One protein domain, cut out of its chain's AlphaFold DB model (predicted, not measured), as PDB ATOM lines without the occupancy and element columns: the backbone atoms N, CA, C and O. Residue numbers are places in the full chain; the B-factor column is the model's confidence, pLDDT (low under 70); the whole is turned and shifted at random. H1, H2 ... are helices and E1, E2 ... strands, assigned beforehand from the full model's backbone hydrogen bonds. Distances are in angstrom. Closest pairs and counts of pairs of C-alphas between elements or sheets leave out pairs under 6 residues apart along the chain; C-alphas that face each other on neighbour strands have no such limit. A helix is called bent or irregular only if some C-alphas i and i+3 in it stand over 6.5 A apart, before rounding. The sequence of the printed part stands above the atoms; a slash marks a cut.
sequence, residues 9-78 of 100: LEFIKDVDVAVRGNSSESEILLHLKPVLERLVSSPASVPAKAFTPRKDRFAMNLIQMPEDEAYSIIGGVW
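What this domain is: This is residues 9 to 78 of the 100 residues of an uncharacterized protein of Candidatus Bathyarchaeota archaeon (UniProt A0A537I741). Two hairpins make this model: a hairpin of helices, H1 and H2 side by side, and a two-stranded hairpin, E1 and E2, with few contacts between the two. The short helix H3 packs on the strand hairpin, and residues 41 to 47 cross from the end of H2 to it. The printed part has 70 residues, with three named helices and two named strands in the order H1, H2, H3, E1, E2; the sheet's order is E1 - E2, antiparallel. The class is mixed, helices and strands. The whole is only just compact, close to loose, with a radius of gyration of the C-alphas of 13.2 A, and elongated, spanning 41 by 26 by 20 A.

How they stand to each other: H1, residues 9 to 20, and H2, residues 25 to 40, form a helical hairpin and touch, with the C-alphas of Ala 18 and Ile 28 closest at 5.5 A. Their lines stand at a shallow tilt of 10 degrees, and they run opposite ways. H2 has a kink of 30 degrees near residue 32; it is neither bent nor irregular, but only just: C-alphas 31 and 34 are 6.5 A apart. In H1 every O i to N i+4 pair is within hydrogen-bond range, in H2 10 of 12 are, and H3, residues 48 to 51, is too short for such a pair. H2 and H3 are apart. E1, residues 59 to 64, and E2, residues 73 to 77, form an antiparallel hairpin, their directions at 156 degrees. N 61 and O 75 are 3.0 A apart and N 77 and O 59 2.8 A, both within hydrogen-bond range. The closest C-alphas of H3 and E1 are those of Ala 50 and Asn 61, 5.5 A apart; those of H3 and E2 are Phe 51 and Val 77, at 5.7 A. The closest C-alphas of H1 and E1, Ile 12 and Gln 64, are 7.7 A apart. H1 and E2 are only just apart, at 8.2 A, and H2 is apart from both strands.

Where its parts are: H1 begins at C-alpha 9, (33.009, 6.991, 54.463), and is 16.4 A long from first to last C-alpha. H2 is 21.9 A long and ends at C-alpha 40, (45.222, 14.171, 52.722). H3 is 5.1 A long. E1 is 15.1 A long, and E2 is 13.2 A long, ending at C-alpha 77, (50.122, 4.519, 43.434).

The domain as a whole: The two C-alphas farthest apart, those of Ser 23 and Lys 55, are 40.7 A from each other. The printed part has no cut. The link from H1 to H2 is tight; those from H2 to H3, H3 to E1 and E1 to E2 are short, and no link is long. The mean pLDDT of the printed part is 89.0, and no printed residue is under 70.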
ATOM      1  N   LEU A   9      34.454   6.936  54.686       89.31
ATOM      2  CA  LEU A   9      33.009   6.991  54.463       89.31
ATOM      3  C   LEU A   9      32.471   8.424  54.492       89.31
ATOM      4  O   LEU A   9      31.512   8.719  53.788       89.31
ATOM      5  N   GLU A  10      33.068   9.303  55.296       92.00
ATOM      6  CA  GLU A  10      32.717  10.726  55.316       92.00
ATOM      7  C   GLU A  10      33.216  11.411  54.046       92.00
ATOM      8  O   GLU A  10      32.457  12.140  53.421       92.00
ATOM      9  N   PHE A  11      34.428  11.080  53.593       92.12
ATOM     10  CA  PHE A  11      34.944  11.542  52.305       92.12
ATOM     11  C   PHE A  11      34.043  11.155  51.130       92.12
ATOM     12  O   PHE A  11      33.696  12.010  50.323       92.12
ATOM     13  N   ILE A  12      33.610   9.895  51.053       93.38
ATOM     14  CA  ILE A  12      32.708   9.434  49.985       93.38
ATOM     15  C   ILE A  12      31.387  10.220  50.010       93.38
ATOM     16  O   ILE A  12      30.912  10.638  48.959       93.38
ATOM     17  N   LYS A  13      30.815  10.463  51.196       95.00
ATOM     18  CA  LYS A  13      29.584  11.258  51.336       95.00
ATOM     19  C   LYS A  13      29.782  12.712  50.913       95.00
ATOM     20  O   LYS A  13      28.943  13.245  50.197       95.00
ATOM     21  N   ASP A  14      30.879  13.336  51.331       95.31
ATOM     22  CA  ASP A  14      31.178  14.731  50.998       95.31
ATOM     23  C   ASP A  14      31.414  14.906  49.485       95.31
ATOM     24  O   ASP A  14      30.960  15.891  48.900       95.31
ATOM     25  N   VAL A  15      32.059  13.930  48.831       95.62
ATOM     26  CA  VAL A  15      32.194  13.881  47.363       95.62
ATOM     27  C   VAL A  15      30.828  13.753  46.693       95.62
ATOM     28  O   VAL A  15      30.549  14.490  45.751       95.62
ATOM     29  N   ASP A  16      29.959  12.869  47.190       96.62
ATOM     30  CA  ASP A  16      28.618  12.675  46.629       96.62
ATOM     31  C   ASP A  16      27.783  13.963  46.701       96.62
ATOM     32  O   ASP A  16      27.181  14.372  45.708       96.62
ATOM     33  N   VAL A  17      27.832  14.668  47.838       96.75
ATOM     34  CA  VAL A  17      27.189  15.981  48.011       96.75
ATOM     35  C   VAL A  17      27.772  17.016  47.049       96.75
ATOM     36  O   VAL A  17      27.014  17.768  46.440       96.75
ATOM     37  N   ALA A  18      29.096  17.060  46.878       96.81
ATOM     38  CA  ALA A  18      29.734  18.010  45.970       96.81
ATOM     39  C   ALA A  18      29.347  17.760  44.503       96.81
ATOM     40  O   ALA A  18      29.041  18.715  43.792       96.81
ATOM     41  N   VAL A  19      29.328  16.501  44.060       96.38
ATOM     42  CA  VAL A  19      29.010  16.135  42.671       96.38
ATOM     43  C   VAL A  19      27.517  16.286  42.379       96.38
ATOM     44  O   VAL A  19      27.155  16.829  41.341       96.38
ATOM     45  N   ARG A  20      26.636  15.837  43.283       95.38
ATOM     46  CA  ARG A  20      25.178  15.851  43.057       95.38
ATOM     47  C   ARG A  20      24.512  17.175  43.426       95.38
ATOM     48  O   ARG A  20      23.426  17.464  42.936       95.38
ATOM     49  N   GLY A  21      25.125  17.960  44.311       94.81
ATOM     50  CA  GLY A  21      24.583  19.231  44.792       94.81
ATOM     51  C   GLY A  21      24.863  20.426  43.881       94.81
ATOM     52  O   GLY A  21      24.304  21.494  44.113       94.81
ATOM     53  N   ASN A  22      25.708  20.265  42.861       94.31
ATOM     54  CA  ASN A  22      26.150  21.348  41.988       94.31
ATOM     55  C   ASN A  22      25.899  20.996  40.521       94.31
ATOM     56  O   ASN A  22      26.021  19.843  40.117       94.31
ATOM     57  N   SER A  23      25.532  21.995  39.717       89.19
ATOM     58  CA  SER A  23      25.159  21.782  38.309       89.19
ATOM     59  C   SER A  23      26.308  22.039  37.334       89.19
ATOM     60  O   SER A  23      26.240  21.605  36.187       89.19
ATOM     61  N   SER A  24      27.356  22.748  37.765       96.06
ATOM     62  CA  SER A  24      28.519  23.051  36.931       96.06
ATOM     63  C   SER A  24      29.787  22.366  37.435       96.06
ATOM     64  O   SER A  24      30.030  22.262  38.637       96.06
ATOM     65  N   GLU A  25      30.652  21.958  36.506       94.69
ATOM     66  CA  GLU A  25      31.953  21.359  36.830       94.69
ATOM     67  C   GLU A  25      32.811  22.284  37.704       94.69
ATOM     68  O   GLU A  25      33.445  21.838  38.656       94.69
ATOM     69  N   SER A  26      32.806  23.591  37.422       96.25
ATOM     70  CA  SER A  26      33.582  24.564  38.198       96.25
ATOM     71  C   SER A  26      33.137  24.631  39.661       96.25
ATOM     72  O   SER A  26      33.988  24.667  40.548       96.25
ATOM     73  N   GLU A  27      31.831  24.602  39.932       95.94
ATOM     74  CA  GLU A  27      31.306  24.542  41.302       95.94
ATOM     75  C   GLU A  27      31.666  23.215  41.974       95.94
ATOM     76  O   GLU A  27      32.163  23.218  43.101       95.94
ATOM     77  N   ILE A  28      31.512  22.090  41.265       96.75
ATOM     78  CA  ILE A  28      31.908  20.767  41.768       96.75
ATOM     79  C   ILE A  28      33.382  20.789  42.208       96.75
ATOM     80  O   ILE A  28      33.695  20.403  43.333       96.75
ATOM     81  N   LEU A  29      34.292  21.303  41.373       96.12
ATOM     82  CA  LEU A  29      35.723  21.380  41.692       96.12
ATOM     83  C   LEU A  29      36.024  22.301  42.887       96.12
ATOM     84  O   LEU A  29      36.877  21.965  43.715       96.12
ATOM     85  N   LEU A  30      35.319  23.431  43.010       96.50
ATOM     86  CA  LEU A  30      35.447  24.332  44.162       96.50
ATOM     87  C   LEU A  30      35.050  23.641  45.472       96.50
ATOM     88  O   LEU A  30      35.725  23.828  46.486       96.50
ATOM     89  N   HIS A  31      34.003  22.815  45.442       95.75
ATOM     90  CA  HIS A  31      33.540  22.058  46.605       95.75
ATOM     91  C   HIS A  31      34.391  20.811  46.897       95.75
ATOM     92  O   HIS A  31      34.597  20.476  48.064       95.75
ATOM     93  N   LEU A  32      34.951  20.155  45.876       95.56
ATOM     94  CA  LEU A  32      35.805  18.971  46.045       95.56
ATOM     95  C   LEU A  32      37.187  19.290  46.625       95.56
ATOM     96  O   LEU A  32      37.735  18.487  47.381       95.56
ATOM     97  N   LYS A  33      37.770  20.448  46.296       94.00
ATOM     98  CA  LYS A  33      39.111  20.829  46.769       94.00
ATOM     99  C   LYS A  33      39.277  20.751  48.301       94.00
ATOM    100  O   LYS A  33      40.166  20.022  48.742       94.00
ATOM    101  N   PRO A  34      38.453  21.420  49.131       94.25
ATOM    102  CA  PRO A  34      38.603  21.345  50.588       94.25
ATOM    103  C   PRO A  34      38.345  19.933  51.142       94.25
ATOM    104  O   PRO A  34      38.935  19.540  52.146       94.25
ATOM    105  N   VAL A  35      37.492  19.145  50.480       93.75
ATOM    106  CA  VAL A  35      37.200  17.745  50.837       93.75
ATOM    107  C   VAL A  35      38.441  16.862  50.638       93.75
ATOM    108  O   VAL A  35      38.815  16.093  51.527       93.75
ATOM    109  N   LEU A  36      39.153  17.041  49.520       91.00
ATOM    110  CA  LEU A  36      40.434  16.379  49.258       91.00
ATOM    111  C   LEU A  36      41.533  16.836  50.229       91.00
ATOM    112  O   LEU A  36      42.282  16.002  50.736       91.00
ATOM    113  N   GLU A  37      41.612  18.134  50.534       91.38
ATOM    114  CA  GLU A  37      42.576  18.689  51.498       91.38
ATOM    115  C   GLU A  37      42.390  18.094  52.906       91.38
ATOM    116  O   GLU A  37      43.369  17.750  53.579       91.38
ATOM    117  N   ARG A  38      41.136  17.889  53.334       89.69
ATOM    118  CA  ARG A  38      40.809  17.203  54.597       89.69
ATOM    119  C   ARG A  38      41.223  15.732  54.586       89.69
ATOM    120  O   ARG A  38      41.751  15.251  55.593       89.69
ATOM    121  N   LEU A  39      41.025  15.033  53.463       87.88
ATOM    122  CA  LEU A  39      41.442  13.636  53.298       87.88
ATOM    123  C   LEU A  39      42.962  13.481  53.421       87.88
ATOM    124  O   LEU A  39      43.425  12.659  54.207       87.88
ATOM    125  N   VAL A  40      43.748  14.284  52.695       84.31
ATOM    126  CA  VAL A  40      45.222  14.171  52.722       84.31
ATOM    127  C   VAL A  40      45.823  14.606  54.057       84.31
ATOM    128  O   VAL A  40      46.857  14.082  54.469       84.31
ATOM    129  N   SER A  41      45.148  15.511  54.769       86.06
ATOM    130  CA  SER A  41      45.529  15.929  56.124       86.06
ATOM    131  C   SER A  41      45.199  14.872  57.189       86.06
ATOM    132  O   SER A  41      45.585  15.030  58.347       86.06
ATOM    133  N   SER A  42      44.525  13.782  56.803       84.06
ATOM    134  CA  SER A  42      44.102  12.685  57.676       84.06
ATOM    135  C   SER A  42      44.652  11.340  57.158       84.06
ATOM    136  O   SER A  42      43.949  10.570  56.512       84.06
ATOM    137  N   PRO A  43      45.922  10.987  57.436       70.31
ATOM    138  CA  PRO A  43      46.572   9.825  56.809       70.31
ATOM    139  C   PRO A  43      45.893   8.472  57.082       70.31
ATOM    140  O   PRO A  43      45.996   7.549  56.279       70.31
ATOM    141  N   ALA A  44      45.183   8.342  58.207       73.69
ATOM    142  CA  ALA A  44      44.465   7.118  58.577       73.69
ATOM    143  C   ALA A  44      43.169   6.891  57.772       73.69
ATOM    144  O   ALA A  44      42.579   5.815  57.842       73.69
ATOM    145  N   SER A  45      42.719   7.896  57.023       74.19
ATOM    146  CA  SER A  45      41.464   7.895  56.259       74.19
ATOM    147  C   SER A  45      41.585   7.186  54.916       74.19
ATOM    148  O   SER A  45      40.587   6.916  54.255       74.19
ATOM    149  N   VAL A  46      42.816   6.900  54.502       77.50
ATOM    150  CA  VAL A  46      43.137   6.342  53.197       77.50
ATOM    151  C   VAL A  46      43.285   4.814  53.307       77.50
ATOM    152  O   VAL A  46      44.039   4.335  54.160       77.50
ATOM    153  N   PRO A  47      42.617   3.999  52.464       79.06
ATOM    154  CA  PRO A  47      42.723   2.543  52.549       79.06
ATOM    155  C   PRO A  47      44.137   2.068  52.209       79.06
ATOM    156  O   PRO A  47      44.524   2.059  51.044       79.06
ATOM    157  N   ALA A  48      44.894   1.580  53.194       79.81
ATOM    158  CA  ALA A  48      46.277   1.129  52.986       79.81
ATOM    159  C   ALA A  48      46.431   0.121  51.825       79.81
ATOM    160  O   ALA A  48      47.403   0.165  51.070       79.81
ATOM    161  N   LYS A  49      45.431  -0.751  51.622       77.00
ATOM    162  CA  LYS A  49      45.399  -1.708  50.504       77.00
ATOM    163  C   LYS A  49      45.351  -1.027  49.132       77.00
ATOM    164  O   LYS A  49      46.037  -1.473  48.219       77.00
ATOM    165  N   ALA A  50      44.582   0.053  48.989       79.62
ATOM    166  CA  ALA A  50      44.484   0.802  47.736       79.62
ATOM    167  C   ALA A  50      45.767   1.594  47.430       79.62
ATOM    168  O   ALA A  50      45.990   1.960  46.282       79.62
ATOM    169  N   PHE A  51      46.623   1.806  48.435       79.94
ATOM    170  CA  PHE A  51      47.865   2.571  48.316       79.94
ATOM    171  C   PHE A  51      49.130   1.716  48.445       79.94
ATOM    172  O   PHE A  51      50.231   2.242  48.571       79.94
ATOM    173  N   THR A  52      48.996   0.389  48.383       81.31
ATOM    174  CA  THR A  52      50.143  -0.524  48.395       81.31
ATOM    175  C   THR A  52      50.862  -0.482  47.035       81.31
ATOM    176  O   THR A  52      50.240  -0.824  46.022       81.31
ATOM    177  N   PRO A  53      52.152  -0.091  46.970       79.00
ATOM    178  CA  PRO A  53      52.898  -0.040  45.714       79.00
ATOM    179  C   PRO A  53      53.042  -1.412  45.059       79.00
ATOM    180  O   PRO A  53      53.269  -2.421  45.731       79.00
ATOM    181  N   ARG A  54      52.956  -1.439  43.727       77.38
ATOM    182  CA  ARG A  54      53.254  -2.623  42.914       77.38
ATOM    183  C   ARG A  54      54.647  -2.487  42.303       77.38
ATOM    184  O   ARG A  54      55.065  -1.389  41.947       77.38
ATOM    185  N   LYS A  55      55.377  -3.603  42.217       75.88
ATOM    186  CA  LYS A  55      56.777  -3.627  41.746       75.88
ATOM    187  C   LYS A  55      56.900  -3.537  40.223       75.88
ATOM    188  O   LYS A  55      57.932  -3.121  39.717       75.88
ATOM    189  N   ASP A  56      55.867  -3.970  39.512       78.88
ATOM    190  CA  ASP A  56      55.845  -4.171  38.063       78.88
ATOM    191  C   ASP A  56      55.239  -2.993  37.291       78.88
ATOM    192  O   ASP A  56      55.496  -2.854  36.097       78.88
ATOM    193  N   ARG A  57      54.417  -2.159  37.941       76.44
ATOM    194  CA  ARG A  57      53.641  -1.099  37.278       76.44
ATOM    195  C   ARG A  57      53.042  -0.089  38.250       76.44
ATOM    196  O   ARG A  57      52.874  -0.368  39.436       76.44
ATOM    197  N   PHE A  58      52.617   1.045  37.701       77.62
ATOM    198  CA  PHE A  58      51.683   1.964  38.354       77.62
ATOM    199  C   PHE A  58      50.346   1.254  38.616       77.62
ATOM    200  O   PHE A  58      49.896   0.440  37.803       77.62
ATOM    201  N   ALA A  59      49.708   1.553  39.749       82.31
ATOM    202  CA  ALA A  59      48.410   0.987  40.103       82.31
ATOM    203  C   ALA A  59      47.365   2.093  40.255       82.31
ATOM    204  O   ALA A  59      47.586   3.056  40.983       82.31
ATOM    205  N   MET A  60      46.222   1.912  39.596       87.44
ATOM    206  CA  MET A  60      45.020   2.727  39.756       87.44
ATOM    207  C   MET A  60      43.968   1.835  40.413       87.44
ATOM    208  O   MET A  60      43.365   0.994  39.749       87.44
ATOM    209  N   ASN A  61      43.828   1.930  41.735       89.25
ATOM    210  CA  ASN A  61      42.925   1.063  42.489       89.25
ATOM    211  C   ASN A  61      41.592   1.780  42.721       89.25
ATOM    212  O   ASN A  61      41.567   2.842  43.343       89.25
ATOM    213  N   LEU A  62      40.494   1.190  42.240       90.56
ATOM    214  CA  LEU A  62      39.151   1.698  42.505       90.56
ATOM    215  C   LEU A  62      38.862   1.631  44.010       90.56
ATOM    216  O   LEU A  62      38.995   0.573  44.625       90.56
ATOM    217  N   ILE A  63      38.477   2.766  44.588       90.81
ATOM    218  CA  ILE A  63      38.081   2.881  45.993       90.81
ATOM    219  C   ILE A  63      36.559   2.859  46.092       90.81
ATOM    220  O   ILE A  63      36.010   2.117  46.903       90.81
ATOM    221  N   GLN A  64      35.885   3.655  45.260       92.81
ATOM    222  CA  GLN A  64      34.431   3.717  45.192       92.81
ATOM    223  C   GLN A  64      33.988   4.229  43.815       92.81
ATOM    224  O   GLN A  64      34.675   5.036  43.188       92.81
ATOM    225  N   MET A  65      32.841   3.731  43.363       96.12
ATOM    226  CA  MET A  65      32.061   4.243  42.239       96.12
ATOM    227  C   MET A  65      30.582   4.003  42.584       96.12
ATOM    228  O   MET A  65      30.271   2.914  43.080       96.12
ATOM    229  N   PRO A  66      29.689   4.992  42.425       95.31
ATOM    230  CA  PRO A  66      28.261   4.800  42.638       95.31
ATOM    231  C   PRO A  66      27.657   3.973  41.491       95.31
ATOM    232  O   PRO A  66      28.257   3.852  40.426       95.31
ATOM    233  N   GLU A  67      26.466   3.406  41.701       95.69
ATOM    234  CA  GLU A  67      25.788   2.552  40.706       95.69
ATOM    235  C   GLU A  67      25.445   3.283  39.401       95.69
ATOM    236  O   GLU A  67      25.398   2.661  38.347       95.69
ATOM    237  N   ASP A  68      25.217   4.597  39.470       96.38
ATOM    238  CA  ASP A  68      24.937   5.451  38.312       96.38
ATOM    239  C   ASP A  68      26.203   5.959  37.608       96.38
ATOM    240  O   ASP A  68      26.105   6.750  36.673       96.38
ATOM    241  N   GLU A  69      27.384   5.530  38.067       96.19
ATOM    242  CA  GLU A  69      28.692   5.853  37.486       96.19
ATOM    243  C   GLU A  69      28.974   7.364  37.363       96.19
ATOM    244  O   GLU A  69      29.849   7.785  36.607       96.19
ATOM    245  N   ALA A  70      28.277   8.198  38.147       94.06
ATOM    246  CA  ALA A  70      28.389   9.655  38.071       94.06
ATOM    247  C   ALA A  70      29.808  10.183  38.368       94.06
ATOM    248  O   ALA A  70      30.168  11.281  37.945       94.06
ATOM    249  N   TYR A  71      30.616   9.419  39.107       95.69
ATOM    250  CA  TYR A  71      32.022   9.706  39.386       95.69
ATOM    251  C   TYR A  71      32.769   8.429  39.787       95.69
ATOM    252  O   TYR A  71      32.166   7.394  40.055       95.69
ATOM    253  N   SER A  72      34.096   8.496  39.887       95.56
ATOM    254  CA  SER A  72      34.891   7.431  40.504       95.56
ATOM    255  C   SER A  72      35.969   8.016  41.410       95.56
ATOM    256  O   SER A  72      36.552   9.061  41.120       95.56
ATOM    257  N   ILE A  73      36.236   7.334  42.523       93.62
ATOM    258  CA  ILE A  73      37.329   7.646  43.442       93.62
ATOM    259  C   ILE A  73      38.399   6.572  43.256       93.62
ATOM    260  O   ILE A  73      38.160   5.388  43.507       93.62
ATOM    261  N   ILE A  74      39.595   6.986  42.838       91.50
ATOM    262  CA  ILE A  74      40.708   6.085  42.525       91.50
ATOM    263  C   ILE A  74      41.946   6.477  43.336       91.50
ATOM    264  O   ILE A  74      42.354   7.635  43.360       91.50
ATOM    265  N   GLY A  75      42.573   5.485  43.971       88.94
ATOM    266  CA  GLY A  75      43.889   5.621  44.588       88.94
ATOM    267  C   GLY A  75      44.989   5.315  43.576       88.94
ATOM    268  O   GLY A  75      45.165   4.158  43.186       88.94
ATOM    269  N   GLY A  76      45.717   6.347  43.148       85.31
ATOM    270  CA  GLY A  76      46.878   6.213  42.270       85.31
ATOM    271  C   GLY A  76      48.158   5.969  43.066       85.31
ATOM    272  O   GLY A  76      48.525   6.782  43.914       85.31
ATOM    273  N   VAL A  77      48.853   4.865  42.783       83.62
ATOM    274  CA  VAL A  77      50.122   4.519  43.434       83.62
ATOM    275  C   VAL A  77      51.257   4.574  42.431       83.62
ATOM    276  O   VAL A  77      51.358   3.748  41.519       83.62
ATOM    277  N   TRP A  78      52.137   5.542  42.651       78.12
ATOM    278  CA  TRP A  78      53.377   5.703  41.915       78.12
ATOM    279  C   TRP A  78      54.479   4.972  42.672       78.12
ATOM    280  O   TRP A  78      54.763   5.293  43.826       78.12
TER     281      TRP A  78